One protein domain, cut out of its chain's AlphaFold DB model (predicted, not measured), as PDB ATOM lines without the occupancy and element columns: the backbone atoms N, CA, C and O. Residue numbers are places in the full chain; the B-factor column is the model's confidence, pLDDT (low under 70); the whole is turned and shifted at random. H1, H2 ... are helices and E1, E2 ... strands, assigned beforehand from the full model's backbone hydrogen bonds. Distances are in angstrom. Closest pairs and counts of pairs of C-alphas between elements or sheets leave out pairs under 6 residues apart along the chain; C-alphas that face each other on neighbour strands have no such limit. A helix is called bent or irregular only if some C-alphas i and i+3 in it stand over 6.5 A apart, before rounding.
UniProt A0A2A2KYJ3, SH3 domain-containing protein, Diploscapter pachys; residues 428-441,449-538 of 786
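This is residues 428 to 441 and 449 to 538 of the 786 residues of the protein "SH3 domain-containing protein" of Diploscapter pachys (UniProt A0A2A2KYJ3). Three antiparallel strands, in the order E1, E3, E2, make a twisted wall, with much of the long unnamed stretch of residues 449 to 480 over one face and the other face largely bare. The short helix H1 only grazes the sheet, and residues 509 to 514, of which 509 to 512 belong to H2, stick out. The printed part has 104 residues, with three named strands and two named helices in the order E1, E2, H1, H2, E3. The class is mixed, helices and strands, with 47 residues in named elements, under half of those printed. The whole is compact, with a radius of gyration of the C-alphas of 14.2 A and spans of 45 by 31 by 29 A.

E1, residues 428 to 437, is an edge strand and the antiparallel neighbour of the inner strand E3, residues 521 to 537, at 149 degrees between directions. N 430 and O 534 are 2.9 A apart, and N 437 and O 528 are 2.8 A apart, within hydrogen-bond range. E2, residues 481 to 490, is the other edge strand, antiparallel to E3 at 145 degrees. N 485 and O 529 are 2.7 A apart, and N 489 and O 522 are 2.8 A apart. E3 bends by 100 degrees at residue 526, and C-alphas 524 and 527 face C-alpha 487 at 5.6 A and 5.7 A. E1 and E2 are only just apart, with closest C-alphas at 8.1 A. Residues 465 to 466 pair antiparallel with residues 488 to 489 of E2. H1, residues 501 to 504, is only just on the sheet, with 5 pairs of C-alphas within 10 A, and grazes it with residues 501 to 502. The closest C-alphas of H1 and E3, Tyr 502 and Phe 521, are 7.0 A apart. H2, residues 507 to 512, is not on the sheet; its closest C-alpha pair with E2, Lys 507 and Leu 486, is 7.7 A apart. H2 has 0 of 2 O i to N i+4 pairs and 1 of 3 O i to N i+3 pairs within range; H1 is too short for an O i to N i+4 pair.

E1 begins at C-alpha 428, (-43.381, -4.850, -38.679), and is 27.4 A long. E2 runs 27.7 A from C-alpha 481, (-46.472, -11.876, -25.953). H1 has four residues, and H2, six residues, is only just irregular: C-alphas 509 and 512 are 6.6 A apart. E3 is 33.2 A from first to last C-alpha, ending at C-alpha 537, (-48.401, -6.615, -39.688).

The two C-alphas farthest apart, those of Thr 493 and Thr 538, are 45.3 A apart. Residues 442 to 448 are not printed, and C-alphas 441 and 449 stand 22.4 A apart across this cut in the link from E1 to E2. The link H1 to H2 is tight; the links E2 to H1 and H2 to E3 are short. The mean pLDDT of the printed part is 71.7, with 43 residues under 70, among them 491 to 500 and 504 to 520.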
ATOM      1  N   GLU A 428     -44.274  -5.174 -39.783       74.25
ATOM      2  CA  GLU A 428     -43.381  -4.850 -38.679       74.25
ATOM      3  C   GLU A 428     -43.604  -5.761 -37.479       74.25
ATOM      4  O   GLU A 428     -44.733  -6.109 -37.125       74.25
ATOM      5  N   LEU A 429     -42.490  -6.139 -36.857       79.38
ATOM      6  CA  LEU A 429     -42.437  -6.949 -35.653       79.38
ATOM      7  C   LEU A 429     -41.605  -6.200 -34.620       79.38
ATOM      8  O   LEU A 429     -40.401  -6.012 -34.799       79.38
ATOM      9  N   HIS A 430     -42.245  -5.812 -33.525       78.81
ATOM     10  CA  HIS A 430     -41.547  -5.253 -32.380       78.81
ATOM     11  C   HIS A 430     -41.034  -6.396 -31.511       78.81
ATOM     12  O   HIS A 430     -41.780  -7.313 -31.166       78.81
ATOM     13  N   LEU A 431     -39.750  -6.328 -31.174       82.81
ATOM     14  CA  LEU A 431     -39.046  -7.294 -30.342       82.81
ATOM     15  C   LEU A 431     -38.375  -6.545 -29.195       82.81
ATOM     16  O   LEU A 431     -37.530  -5.679 -29.420       82.81
ATOM     17  N   VAL A 432     -38.745  -6.889 -27.966       82.94
ATOM     18  CA  VAL A 432     -38.160  -6.334 -26.744       82.94
ATOM     19  C   VAL A 432     -37.485  -7.461 -25.977       82.94
ATOM     20  O   VAL A 432     -38.106  -8.475 -25.686       82.94
ATOM     21  N   LEU A 433     -36.215  -7.291 -25.625       84.12
ATOM     22  CA  LEU A 433     -35.540  -8.180 -24.682       84.12
ATOM     23  C   LEU A 433     -36.017  -7.819 -23.266       84.12
ATOM     24  O   LEU A 433     -35.645  -6.765 -22.751       84.12
ATOM     25  N   SER A 434     -36.874  -8.644 -22.663       79.56
ATOM     26  CA  SER A 434     -37.515  -8.345 -21.373       79.56
ATOM     27  C   SER A 434     -36.676  -8.786 -20.175       79.56
ATOM     28  O   SER A 434     -36.744  -8.168 -19.112       79.56
ATOM     29  N   GLY A 435     -35.848  -9.817 -20.338       79.06
ATOM     30  CA  GLY A 435     -35.000 -10.314 -19.264       79.06
ATOM     31  C   GLY A 435     -34.052 -11.414 -19.713       79.06
ATOM     32  O   GLY A 435     -34.175 -11.971 -20.802       79.06
ATOM     33  N   CYS A 436     -33.075 -11.713 -18.864       80.31
ATOM     34  CA  CYS A 436     -32.065 -12.721 -19.136       80.31
ATOM     35  C   CYS A 436     -31.577 -13.325 -17.815       80.31
ATOM     36  O   CYS A 436     -31.104 -12.601 -16.939       80.31
ATOM     37  N   GLU A 437     -31.684 -14.642 -17.683       82.06
ATOM     38  CA  GLU A 437     -31.115 -15.418 -16.587       82.06
ATOM     39  C   GLU A 437     -29.959 -16.245 -17.148       82.06
ATOM     40  O   GLU A 437     -30.154 -17.138 -17.968       82.06
ATOM     41  N   LEU A 438     -28.723 -15.938 -16.744       77.06
ATOM     42  CA  LEU A 438     -27.529 -16.630 -17.236       77.06
ATOM     43  C   LEU A 438     -26.746 -17.237 -16.078       77.06
ATOM     44  O   LEU A 438     -26.464 -16.588 -15.072       77.06
ATOM     45  N   THR A 439     -26.338 -18.495 -16.244       69.19
ATOM     46  CA  THR A 439     -25.456 -19.180 -15.293       69.19
ATOM     47  C   THR A 439     -23.989 -19.066 -15.702       69.19
ATOM     48  O   THR A 439     -23.515 -19.780 -16.593       69.19
ATOM     49  N   GLY A 440     -23.251 -18.186 -15.016       63.72
ATOM     50  CA  GLY A 440     -21.819 -17.954 -15.233       63.72
ATOM     51  C   GLY A 440     -21.202 -16.956 -14.243       63.72
ATOM     52  O   GLY A 440     -21.909 -16.305 -13.479       63.72
ATOM     53  N   LYS A 441     -19.862 -16.847 -14.231       58.22
ATOM     54  CA  LYS A 441     -19.114 -15.830 -13.450       58.22
ATOM     55  C   LYS A 441     -19.022 -14.470 -14.162       58.22
ATOM     56  O   LYS A 441     -18.477 -13.522 -13.598       58.22
ATOM     57  N   LEU A 449     -28.619  -8.869 -31.328       80.12
ATOM     58  CA  LEU A 449     -29.779  -9.368 -32.059       80.12
ATOM     59  C   LEU A 449     -29.453  -9.413 -33.556       80.12
ATOM     60  O   LEU A 449     -29.113  -8.383 -34.139       80.12
ATOM     61  N   CYS A 450     -29.598 -10.584 -34.172       78.94
ATOM     62  CA  CYS A 450     -29.400 -10.787 -35.607       78.94
ATOM     63  C   CYS A 450     -30.654 -11.419 -36.216       78.94
ATOM     64  O   CYS A 450     -31.204 -12.368 -35.660       78.94
ATOM     65  N   VAL A 451     -31.092 -10.908 -37.369       81.94
ATOM     66  CA  VAL A 451     -32.147 -11.538 -38.175       81.94
ATOM     67  C   VAL A 451     -31.477 -12.476 -39.171       81.94
ATOM     68  O   VAL A 451     -30.559 -12.068 -39.879       81.94
ATOM     69  N   VAL A 452     -31.924 -13.729 -39.196       78.12
ATOM     70  CA  VAL A 452     -31.318 -14.808 -39.979       78.12
ATOM     71  C   VAL A 452     -32.371 -15.422 -40.902       78.12
ATOM     72  O   VAL A 452     -33.494 -15.689 -40.473       78.12
ATOM     73  N   GLU A 453     -32.019 -15.624 -42.171       78.38
ATOM     74  CA  GLU A 453     -32.864 -16.296 -43.165       78.38
ATOM     75  C   GLU A 453     -32.853 -17.827 -42.981       78.38
ATOM     76  O   GLU A 453     -32.072 -18.386 -42.215       78.38
ATOM     77  N   SER A 454     -33.731 -18.552 -43.680       69.38
ATOM     78  CA  SER A 454     -33.889 -20.010 -43.525       69.38
ATOM     79  C   SER A 454     -32.665 -20.842 -43.937       69.38
ATOM     80  O   SER A 454     -32.582 -22.012 -43.581       69.38
ATOM     81  N   ASN A 455     -31.733 -20.257 -44.690       68.81
ATOM     82  CA  ASN A 455     -30.430 -20.837 -45.036       68.81
ATOM     83  C   ASN A 455     -29.376 -20.660 -43.924       68.81
ATOM     84  O   ASN A 455     -28.293 -21.229 -44.034       68.81
ATOM     85  N   GLY A 456     -29.708 -19.920 -42.861       67.06
ATOM     86  CA  GLY A 456     -28.830 -19.622 -41.740       67.06
ATOM     87  C   GLY A 456     -27.782 -18.547 -42.036       67.06
ATOM     88  O   GLY A 456     -27.575 -18.136 -43.175       67.06
ATOM     89  N   TYR A 457     -27.133 -18.056 -40.980       67.56
ATOM     90  CA  TYR A 457     -26.097 -17.025 -41.056       67.56
ATOM     91  C   TYR A 457     -24.826 -17.485 -40.324       67.56
ATOM     92  O   TYR A 457     -24.940 -17.873 -39.154       67.56
ATOM     93  N   PRO A 458     -23.643 -17.427 -40.966       63.97
ATOM     94  CA  PRO A 458     -22.368 -17.707 -40.316       63.97
ATOM     95  C   PRO A 458     -22.081 -16.643 -39.249       63.97
ATOM     96  O   PRO A 458     -22.019 -15.440 -39.523       63.97
ATOM     97  N   LEU A 459     -21.975 -17.077 -37.997       64.81
ATOM     98  CA  LEU A 459     -21.794 -16.203 -36.842       64.81
ATOM     99  C   LEU A 459     -20.308 -15.858 -36.706       64.81
ATOM    100  O   LEU A 459     -19.536 -16.672 -36.225       64.81
ATOM    101  N   LYS A 460     -19.904 -14.646 -37.095       60.59
ATOM    102  CA  LYS A 460     -18.519 -14.177 -36.916       60.59
ATOM    103  C   LYS A 460     -18.208 -13.903 -35.440       60.59
ATOM    104  O   LYS A 460     -19.042 -13.316 -34.750       60.59
ATOM    105  N   ASP A 461     -16.998 -14.250 -34.997       59.47
ATOM    106  CA  ASP A 461     -16.490 -14.038 -33.626       59.47
ATOM    107  C   ASP A 461     -17.277 -14.794 -32.529       59.47
ATOM    108  O   ASP A 461     -17.526 -14.249 -31.455       59.47
ATOM    109  N   GLY A 462     -17.673 -16.041 -32.811       63.09
ATOM    110  CA  GLY A 462     -18.336 -17.015 -31.927       63.09
ATOM    111  C   GLY A 462     -18.918 -16.539 -30.588       63.09
ATOM    112  O   GLY A 462     -18.170 -16.333 -29.628       63.09
ATOM    113  N   PRO A 463     -20.258 -16.440 -30.447       74.19
ATOM    114  CA  PRO A 463     -20.868 -15.985 -29.204       74.19
ATOM    115  C   PRO A 463     -20.659 -16.999 -28.072       74.19
ATOM    116  O   PRO A 463     -20.669 -18.204 -28.300       74.19
ATOM    117  N   ILE A 464     -20.555 -16.523 -26.826       75.00
ATOM    118  CA  ILE A 464     -20.444 -17.378 -25.623       75.00
ATOM    119  C   ILE A 464     -21.703 -18.247 -25.449       75.00
ATOM    120  O   ILE A 464     -21.643 -19.395 -25.002       75.00
ATOM    121  N   ALA A 465     -22.856 -17.691 -25.818       79.06
ATOM    122  CA  ALA A 465     -24.122 -18.394 -25.845       79.06
ATOM    123  C   ALA A 465     -25.047 -17.821 -26.924       79.06
ATOM    124  O   ALA A 465     -24.971 -16.639 -27.260       79.06
ATOM    125  N   LEU A 466     -25.943 -18.660 -27.432       81.75
ATOM    126  CA  LEU A 466     -26.911 -18.335 -28.468       81.75
ATOM    127  C   LEU A 466     -28.322 -18.711 -28.015       81.75
ATOM    128  O   LEU A 466     -28.545 -19.762 -27.422       81.75
ATOM    129  N   ALA A 467     -29.286 -17.858 -28.335       82.62
ATOM    130  CA  ALA A 467     -30.707 -18.157 -28.259       82.62
ATOM    131  C   ALA A 467     -31.353 -17.697 -29.565       82.62
ATOM    132  O   ALA A 467     -30.957 -16.673 -30.122       82.62
ATOM    133  N   TYR A 468     -32.334 -18.446 -30.063       82.06
ATOM    134  CA  TYR A 468     -33.014 -18.100 -31.306       82.06
ATOM    135  C   TYR A 468     -34.506 -18.442 -31.250       82.06
ATOM    136  O   TYR A 468     -34.945 -19.285 -30.463       82.06
ATOM    137  N   ALA A 469     -35.289 -17.757 -32.081       81.75
ATOM    138  CA  ALA A 469     -36.720 -17.972 -32.243       81.75
ATOM    139  C   ALA A 469     -37.091 -17.866 -33.724       81.75
ATOM    140  O   ALA A 469     -36.613 -16.975 -34.426       81.75
ATOM    141  N   HIS A 470     -37.969 -18.749 -34.198       80.38
ATOM    142  CA  HIS A 470     -38.514 -18.627 -35.545       80.38
ATOM    143  C   HIS A 470     -39.562 -17.518 -35.576       80.38
ATOM    144  O   HIS A 470     -40.622 -17.642 -34.969       80.38
ATOM    145  N   ILE A 471     -39.260 -16.449 -36.312       80.00
ATOM    146  CA  ILE A 471     -40.189 -15.336 -36.525       80.00
ATOM    147  C   ILE A 471     -41.363 -15.769 -37.415       80.00
ATOM    148  O   ILE A 471     -42.499 -15.383 -37.163       80.00
ATOM    149  N   LEU A 472     -41.099 -16.584 -38.440       77.19
ATOM    150  CA  LEU A 472     -42.095 -17.074 -39.391       77.19
ATOM    151  C   LEU A 472     -41.909 -18.581 -39.601       77.19
ATOM    152  O   LEU A 472     -40.825 -19.018 -39.985       77.19
ATOM    153  N   ARG A 473     -42.967 -19.370 -39.392       71.12
ATOM    154  CA  ARG A 473     -42.981 -20.815 -39.659       71.12
ATOM    155  C   ARG A 473     -44.242 -21.211 -40.403       71.12
ATOM    156  O   ARG A 473     -45.340 -20.903 -39.954       71.12
ATOM    157  N   ASP A 474     -44.085 -21.872 -41.548       64.06
ATOM    158  CA  ASP A 474     -45.195 -22.326 -42.392       64.06
ATOM    159  C   ASP A 474     -46.220 -21.221 -42.690       64.06
ATOM    160  O   ASP A 474     -47.403 -21.507 -42.758       64.06
ATOM    161  N   ALA A 475     -45.792 -19.959 -42.842       64.38
ATOM    162  CA  ALA A 475     -46.631 -18.753 -42.966       64.38
ATOM    163  C   ALA A 475     -47.439 -18.340 -41.712       64.38
ATOM    164  O   ALA A 475     -48.353 -17.522 -41.817       64.38
ATOM    165  N   SER A 476     -47.105 -18.874 -40.536       69.12
ATOM    166  CA  SER A 476     -47.525 -18.369 -39.225       69.12
ATOM    167  C   SER A 476     -46.441 -17.477 -38.647       69.12
ATOM    168  O   SER A 476     -45.287 -17.898 -38.547       69.12
ATOM    169  N   LEU A 477     -46.809 -16.266 -38.246       78.19
ATOM    170  CA  LEU A 477     -45.922 -15.407 -37.471       78.19
ATOM    171  C   LEU A 477     -45.812 -15.942 -36.032       78.19
ATOM    172  O   LEU A 477     -46.745 -16.589 -35.546       78.19
ATOM    173  N   ILE A 478     -44.690 -15.674 -35.362       81.38
ATOM    174  CA  ILE A 478     -44.553 -15.853 -33.912       81.38
ATOM    175  C   ILE A 478     -45.725 -15.162 -33.201       81.38
ATOM    176  O   ILE A 478     -46.124 -14.076 -33.619       81.38
ATOM    177  N   ALA A 479     -46.316 -15.817 -32.197       80.25
ATOM    178  CA  ALA A 479     -47.443 -15.265 -31.445       80.25
ATOM    179  C   ALA A 479     -47.011 -14.019 -30.664       80.25
ATOM    180  O   ALA A 479     -45.866 -13.955 -30.236       80.25
ATOM    181  N   ASP A 480     -47.912 -13.062 -30.462       80.88
ATOM    182  CA  ASP A 480     -47.625 -11.906 -29.612       80.88
ATOM    183  C   ASP A 480     -47.551 -12.305 -28.131       80.88
ATOM    184  O   ASP A 480     -48.326 -13.141 -27.656       80.88
ATOM    185  N   GLY A 481     -46.631 -11.683 -27.392       82.81
ATOM    186  CA  GLY A 481     -46.472 -11.876 -25.953       82.81
ATOM    187  C   GLY A 481     -45.047 -12.214 -25.527       82.81
ATOM    188  O   GLY A 481     -44.083 -11.988 -26.255       82.81
ATOM    189  N   GLU A 482     -44.908 -12.718 -24.301       84.75
ATOM    190  CA  GLU A 482     -43.613 -13.115 -23.753       84.75
ATOM    191  C   GLU A 482     -43.234 -14.537 -24.185       84.75
ATOM    192  O   GLU A 482     -44.031 -15.476 -24.117       84.75
ATOM    193  N   HIS A 483     -41.982 -14.707 -24.599       85.69
ATOM    194  CA  HIS A 483     -41.396 -15.988 -24.956       85.69
ATOM    195  C   HIS A 483     -40.105 -16.220 -24.186       85.69
ATOM    196  O   HIS A 483     -39.145 -15.461 -24.308       85.69
ATOM    197  N   GLU A 484     -40.058 -17.342 -23.481       86.25
ATOM    198  CA  GLU A 484     -38.847 -17.830 -22.834       86.25
ATOM    199  C   GLU A 484     -38.015 -18.641 -23.832       86.25
ATOM    200  O   GLU A 484     -38.425 -19.715 -24.276       86.25
ATOM    201  N   LEU A 485     -36.869 -18.121 -24.256       85.94
ATOM    202  CA  LEU A 485     -35.925 -18.775 -25.155       85.94
ATOM    203  C   LEU A 485     -34.913 -19.610 -24.374       85.94
ATOM    204  O   LEU A 485     -34.374 -19.182 -23.352       85.94
ATOM    205  N   LEU A 486     -34.610 -20.783 -24.922       83.19
ATOM    206  CA  LEU A 486     -33.558 -21.652 -24.412       83.19
ATOM    207  C   LEU A 486     -32.192 -21.122 -24.848       83.19
ATOM    208  O   LEU A 486     -32.018 -20.703 -25.995       83.19
ATOM    209  N   VAL A 487     -31.228 -21.164 -23.930       83.56
ATOM    210  CA  VAL A 487     -29.860 -20.701 -24.169       83.56
ATOM    211  C   VAL A 487     -28.952 -21.893 -24.459       83.56
ATOM    212  O   VAL A 487     -28.833 -22.818 -23.653       83.56
ATOM    213  N   TYR A 488     -28.260 -21.843 -25.591       81.69
ATOM    214  CA  TYR A 488     -27.273 -22.823 -26.025       81.69
ATOM    215  C   TYR A 488     -25.868 -22.260 -25.817       81.69
ATOM    216  O   TYR A 488     -25.545 -21.196 -26.336       81.69
ATOM    217  N   LYS A 489     -25.032 -22.942 -25.034       79.69
ATOM    218  CA  LYS A 489     -23.629 -22.572 -24.823       79.69
ATOM    219  C   LYS A 489     -22.782 -23.089 -25.973       79.69
ATOM    220  O   LYS A 489     -22.928 -24.239 -26.391       79.69
ATOM    221  N   THR A 490     -21.885 -22.236 -26.440       74.31
ATOM    222  CA  THR A 490     -20.962 -22.556 -27.524       74.31
ATOM    223  C   THR A 490     -19.695 -23.177 -26.945       74.31
ATOM    224  O   THR A 490     -19.090 -22.625 -26.023       74.31
ATOM    225  N   GLU A 491     -19.273 -24.329 -27.462       68.69
ATOM    226  CA  GLU A 491     -18.012 -24.947 -27.048       68.69
ATOM    227  C   GLU A 491     -16.827 -24.243 -27.731       68.69
ATOM    228  O   GLU A 491     -16.598 -24.366 -28.934       68.69
ATOM    229  N   SER A 492     -16.049 -23.491 -26.946       59.00
ATOM    230  CA  SER A 492     -14.992 -22.586 -27.427       59.00
ATOM    231  C   SER A 492     -13.824 -23.266 -28.156       59.00
ATOM    232  O   SER A 492     -12.990 -22.578 -28.735       59.00
ATOM    233  N   THR A 493     -13.706 -24.595 -28.106       56.56
ATOM    234  CA  THR A 493     -12.585 -25.335 -28.711       56.56
ATOM    235  C   THR A 493     -12.802 -25.699 -30.183       56.56
ATOM    236  O   THR A 493     -11.837 -26.083 -30.839       56.56
ATOM    237  N   HIS A 494     -14.025 -25.559 -30.717       52.69
ATOM    238  CA  HIS A 494     -14.385 -25.944 -32.092       52.69
ATOM    239  C   HIS A 494     -15.400 -24.993 -32.749       52.69
ATOM    240  O   HIS A 494     -16.248 -25.436 -33.523       52.69
ATOM    241  N   PHE A 495     -15.352 -23.696 -32.438       57.19
ATOM    242  CA  PHE A 495     -16.225 -22.745 -33.119       57.19
ATOM    243  C   PHE A 495     -15.738 -22.514 -34.557       57.19
ATOM    244  O   PHE A 495     -14.673 -21.939 -34.771       57.19
ATOM    245  N   ASP A 496     -16.505 -23.021 -35.517       61.69
ATOM    246  CA  ASP A 496     -16.340 -22.756 -36.942       61.69
ATOM    247  C   ASP A 496     -17.279 -21.604 -37.318       61.69
ATOM    248  O   ASP A 496     -18.483 -21.682 -37.065       61.69
ATOM    249  N   ASP A 497     -16.726 -20.531 -37.890       62.91
ATOM    250  CA  ASP A 497     -17.486 -19.342 -38.293       62.91
ATOM    251  C   ASP A 497     -18.569 -19.691 -39.336       62.91
ATOM    252  O   ASP A 497     -19.579 -18.995 -39.421       62.91
ATOM    253  N   GLU A 498     -18.409 -20.799 -40.075       62.06
ATOM    254  CA  GLU A 498     -19.372 -21.316 -41.060       62.06
ATOM    255  C   GLU A 498     -20.394 -22.314 -40.466       62.06
ATOM    256  O   GLU A 498     -21.192 -22.907 -41.193       62.06
ATOM    257  N   ASN A 499     -20.406 -22.529 -39.143       69.25
ATOM    258  CA  ASN A 499     -21.296 -23.500 -38.502       69.25
ATOM    259  C   ASN A 499     -22.744 -22.986 -38.375       69.25
ATOM    260  O   ASN A 499     -23.063 -22.130 -37.545       69.25
ATOM    261  N   ILE A 500     -23.648 -23.580 -39.158       69.81
ATOM    262  CA  ILE A 500     -25.089 -23.270 -39.191       69.81
ATOM    263  C   ILE A 500     -25.923 -24.306 -38.402       69.81
ATOM    264  O   ILE A 500     -27.150 -24.231 -38.341       69.81
ATOM    265  N   SER A 501     -25.287 -25.272 -37.730       71.31
ATOM    266  CA  SER A 501     -25.982 -26.369 -37.037       71.31
ATOM    267  C   SER A 501     -26.904 -25.905 -35.898       71.31
ATOM    268  O   SER A 501     -27.752 -26.673 -35.449       71.31
ATOM    269  N   TYR A 502     -26.823 -24.641 -35.462       72.94
ATOM    270  CA  TYR A 502     -27.785 -24.066 -34.518       72.94
ATOM    271  C   TYR A 502     -29.230 -24.035 -35.050       72.94
ATOM    272  O   TYR A 502     -30.161 -24.016 -34.253       72.94
ATOM    273  N   MET A 503     -29.440 -24.080 -36.371       70.94
ATOM    274  CA  MET A 503     -30.778 -24.115 -36.980       70.94
ATOM    275  C   MET A 503     -31.540 -25.423 -36.688       70.94
ATOM    276  O   MET A 503     -32.769 -25.443 -36.754       70.94
ATOM    277  N   GLU A 504     -30.836 -26.503 -36.329       68.56
ATOM    278  CA  GLU A 504     -31.420 -27.816 -36.009       68.56
ATOM    279  C   GLU A 504     -31.944 -27.906 -34.559       68.56
ATOM    280  O   GLU A 504     -32.682 -28.829 -34.208       68.56
ATOM    281  N   LEU A 505     -31.602 -26.935 -33.704       67.69
ATOM    282  CA  LEU A 505     -31.864 -26.931 -32.258       67.69
ATOM    283  C   LEU A 505     -33.290 -26.456 -31.899       67.69
ATOM    284  O   LEU A 505     -33.491 -25.509 -31.130       67.69
ATOM    285  N   LEU A 506     -34.312 -27.108 -32.457       58.84
ATOM    286  CA  LEU A 506     -35.718 -26.728 -32.273       58.84
ATOM    287  C   LEU A 506     -36.241 -27.022 -30.853       58.84
ATOM    288  O   LEU A 506     -36.100 -28.132 -30.337       58.84
ATOM    289  N   LYS A 507     -36.995 -26.067 -30.280       54.56
ATOM    290  CA  LYS A 507     -37.769 -26.233 -29.026       54.56
ATOM    291  C   LYS A 507     -38.702 -27.457 -29.028       54.56
ATOM    292  O   LYS A 507     -38.936 -28.045 -27.980       54.56
ATOM    293  N   GLU A 508     -39.240 -27.843 -30.184       47.78
ATOM    294  CA  GLU A 508     -40.234 -28.926 -30.300       47.78
ATOM    295  C   GLU A 508     -39.633 -30.340 -30.304       47.78
ATOM    296  O   GLU A 508     -40.351 -31.308 -30.051       47.78
ATOM    297  N   ILE A 509     -38.319 -30.488 -30.514       43.56
ATOM    298  CA  ILE A 509     -37.650 -31.804 -30.490       43.56
ATOM    299  C   ILE A 509     -37.470 -32.319 -29.046       43.56
ATOM    300  O   ILE A 509     -37.248 -33.508 -28.820       43.56
ATOM    301  N   ALA A 510     -37.718 -31.475 -28.037       41.91
ATOM    302  CA  ALA A 510     -37.799 -31.892 -26.635       41.91
ATOM    303  C   ALA A 510     -39.002 -32.818 -26.323       41.91
ATOM    304  O   ALA A 510     -39.132 -33.296 -25.197       41.91
ATOM    305  N   THR A 511     -39.863 -33.119 -27.302       40.94
ATOM    306  CA  THR A 511     -41.018 -34.023 -27.151       40.94
ATOM    307  C   THR A 511     -40.657 -35.506 -26.987       40.94
ATOM    308  O   THR A 511     -41.524 -36.284 -26.607       40.94
ATOM    309  N   ASN A 512     -39.388 -35.904 -27.163       40.50
ATOM    310  CA  ASN A 512     -38.943 -37.301 -27.010       40.50
ATOM    311  C   ASN A 512     -37.832 -37.518 -25.965       40.50
ATOM    312  O   ASN A 512     -37.099 -38.503 -26.036       40.50
ATOM    313  N   GLY A 513     -37.661 -36.614 -24.992       47.62
ATOM    314  CA  GLY A 513     -36.690 -36.804 -23.899       47.62
ATOM    315  C   GLY A 513     -35.212 -36.808 -24.326       47.62
ATOM    316  O   GLY A 513     -34.332 -37.005 -23.489       47.62
ATOM    317  N   MET A 514     -34.919 -36.560 -25.606       48.69
ATOM    318  CA  MET A 514     -33.570 -36.330 -26.110       48.69
ATOM    319  C   MET A 514     -33.235 -34.848 -25.974       48.69
ATOM    320  O   MET A 514     -33.959 -33.982 -26.463       48.69
ATOM    321  N   LYS A 515     -32.128 -34.553 -25.289       56.53
ATOM    322  CA  LYS A 515     -31.615 -33.188 -25.169       56.53
ATOM    323  C   LYS A 515     -31.145 -32.717 -26.553       56.53
ATOM    324  O   LYS A 515     -30.319 -33.420 -27.141       56.53
ATOM    325  N   PRO A 516     -31.612 -31.569 -27.069       59.47
ATOM    326  CA  PRO A 516     -31.157 -31.049 -28.354       59.47
ATOM    327  C   PRO A 516     -29.657 -30.731 -28.269       59.47
ATOM    328  O   PRO A 516     -29.237 -29.905 -27.460       59.47
ATOM    329  N   HIS A 517     -28.859 -31.443 -29.063       58.69
ATOM    330  CA  HIS A 517     -27.423 -31.232 -29.228       58.69
ATOM    331  C   HIS A 517     -27.145 -31.125 -30.723       58.69
ATOM    332  O   HIS A 517     -27.594 -31.970 -31.494       58.69
ATOM    333  N   ALA A 518     -26.398 -30.099 -31.108       65.06
ATOM    334  CA  ALA A 518     -25.895 -29.897 -32.458       65.06
ATOM    335  C   ALA A 518     -24.388 -29.646 -32.357       65.06
ATOM    336  O   ALA A 518     -23.910 -29.220 -31.303       65.06
ATOM    337  N   ASN A 519     -23.623 -29.936 -33.411       64.94
ATOM    338  CA  ASN A 519     -22.160 -29.827 -33.381       64.94
ATOM    339  C   ASN A 519     -21.711 -28.444 -32.867       64.94
ATOM    340  O   ASN A 519     -21.963 -27.433 -33.517       64.94
ATOM    341  N   GLY A 520     -21.050 -28.409 -31.703       68.25
ATOM    342  CA  GLY A 520     -20.531 -27.186 -31.074       68.25
ATOM    343  C   GLY A 520     -21.501 -26.421 -30.160       68.25
ATOM    344  O   GLY A 520     -21.091 -25.418 -29.574       68.25
ATOM    345  N   PHE A 521     -22.747 -26.885 -29.987       74.25
ATOM    346  CA  PHE A 521     -23.770 -26.226 -29.165       74.25
ATOM    347  C   PHE A 521     -24.386 -27.176 -28.130       74.25
ATOM    348  O   PHE A 521     -24.941 -28.225 -28.468       74.25
ATOM    349  N   THR A 522     -24.350 -26.776 -26.855       76.94
ATOM    350  CA  THR A 522     -24.922 -27.539 -25.732       76.94
ATOM    351  C   THR A 522     -26.017 -26.751 -25.019       76.94
ATOM    352  O   THR A 522     -25.870 -25.564 -24.732       76.94
ATOM    353  N   LEU A 523     -27.146 -27.396 -24.712       78.88
ATOM    354  CA  LEU A 523     -28.257 -26.748 -24.007       78.88
ATOM    355  C   LEU A 523     -27.881 -26.414 -22.551       78.88
ATOM    356  O   LEU A 523     -27.487 -27.289 -21.779       78.88
ATOM    357  N   SER A 524     -28.076 -25.157 -22.145       78.19
ATOM    358  CA  SER A 524     -27.888 -24.709 -20.764       78.19
ATOM    359  C   SER A 524     -29.212 -24.715 -19.993       78.19
ATOM    360  O   SER A 524     -29.938 -23.731 -20.002       78.19
ATOM    361  N   GLU A 525     -29.484 -25.778 -19.231       71.69
ATOM    362  CA  GLU A 525     -30.757 -25.994 -18.501       71.69
ATOM    363  C   GLU A 525     -31.120 -24.930 -17.446       71.69
ATOM    364  O   GLU A 525     -32.258 -24.875 -16.995       71.69
ATOM    365  N   LYS A 526     -30.161 -24.107 -17.016       77.88
ATOM    366  CA  LYS A 526     -30.364 -23.073 -15.986       77.88
ATOM    367  C   LYS A 526     -30.341 -21.647 -16.533       77.88
ATOM    368  O   LYS A 526     -30.284 -20.712 -15.745       77.88
ATOM    369  N   SER A 527     -30.266 -21.493 -17.852       82.88
ATOM    370  CA  SER A 527     -30.163 -20.183 -18.479       82.88
ATOM    371  C   SER A 527     -31.314 -19.987 -19.457       82.88
ATOM    372  O   SER A 527     -31.519 -20.835 -20.327       82.88
ATOM    373  N   SER A 528     -32.021 -18.869 -19.350       84.62
ATOM    374  CA  SER A 528     -33.128 -18.513 -20.234       84.62
ATOM    375  C   SER A 528     -33.077 -17.036 -20.614       84.62
ATOM    376  O   SER A 528     -32.563 -16.186 -19.884       84.62
ATOM    377  N   ILE A 529     -33.569 -16.730 -21.812       86.81
ATOM    378  CA  ILE A 529     -33.699 -15.361 -22.316       86.81
ATOM    379  C   ILE A 529     -35.171 -15.093 -22.576       86.81
ATOM    380  O   ILE A 529     -35.781 -15.789 -23.379       86.81
ATOM    381  N   ASN A 530     -35.725 -14.054 -21.962       87.06
ATOM    382  CA  ASN A 530     -37.105 -13.657 -22.190       87.06
ATOM    383  C   ASN A 530     -37.153 -12.543 -23.232       87.06
ATOM    384  O   ASN A 530     -36.492 -11.507 -23.104       87.06
ATOM    385  N   ILE A 531     -37.941 -12.773 -24.278       88.75
ATOM    386  CA  ILE A 531     -38.277 -11.766 -25.285       88.75
ATOM    387  C   ILE A 531     -39.775 -11.484 -25.228       88.75
ATOM    388  O   ILE A 531     -40.554 -12.368 -24.892       88.75
ATOM    389  N   ALA A 532     -40.184 -10.280 -25.597       85.12
ATOM    390  CA  ALA A 532     -41.570  -9.930 -25.853       85.12
ATOM    391  C   ALA A 532     -41.731  -9.524 -27.321       85.12
ATOM    392  O   ALA A 532     -40.954  -8.714 -27.834       85.12
ATOM    393  N   THR A 533     -42.717 -10.102 -27.996       85.38
ATOM    394  CA  THR A 533     -43.039  -9.863 -29.408       85.38
ATOM    395  C   THR A 533     -44.372  -9.134 -29.536       85.38
ATOM    396  O   THR A 533     -45.313  -9.380 -28.778       85.38
ATOM    397  N   ARG A 534     -44.461  -8.229 -30.513       79.06
ATOM    398  CA  ARG A 534     -45.725  -7.611 -30.927       79.06
ATOM    399  C   ARG A 534     -45.752  -7.378 -32.432       79.06
ATOM    400  O   ARG A 534     -44.948  -6.608 -32.963       79.06
ATOM    401  N   ALA A 535     -46.692  -8.009 -33.117       77.75
ATOM    402  CA  ALA A 535     -46.845  -7.959 -34.556       77.75
ATOM    403  C   ALA A 535     -47.785  -6.829 -34.989       77.75
ATOM    404  O   ALA A 535     -48.999  -6.842 -34.769       77.75
ATOM    405  N   CYS A 536     -47.224  -5.861 -35.710       70.75
ATOM    406  CA  CYS A 536     -47.963  -4.772 -36.346       70.75
ATOM    407  C   CYS A 536     -48.059  -5.000 -37.862       70.75
ATOM    408  O   CYS A 536     -47.879  -4.080 -38.656       70.75
ATOM    409  N   SER A 537     -48.303  -6.249 -38.275       70.94
ATOM    410  CA  SER A 537     -48.401  -6.615 -39.688       70.94
ATOM    411  C   SER A 537     -49.820  -6.412 -40.222       70.94
ATOM    412  O   SER A 537     -50.791  -6.863 -39.615       70.94
ATOM    413  N   THR A 538     -49.931  -5.763 -41.379       67.19
ATOM    414  CA  THR A 538     -51.149  -5.681 -42.205       67.19
ATOM    415  C   THR A 538     -51.142  -6.726 -43.326       67.19
ATOM    416  O   THR A 538     -52.019  -6.718 -44.187       67.19
TER     417      THR A 538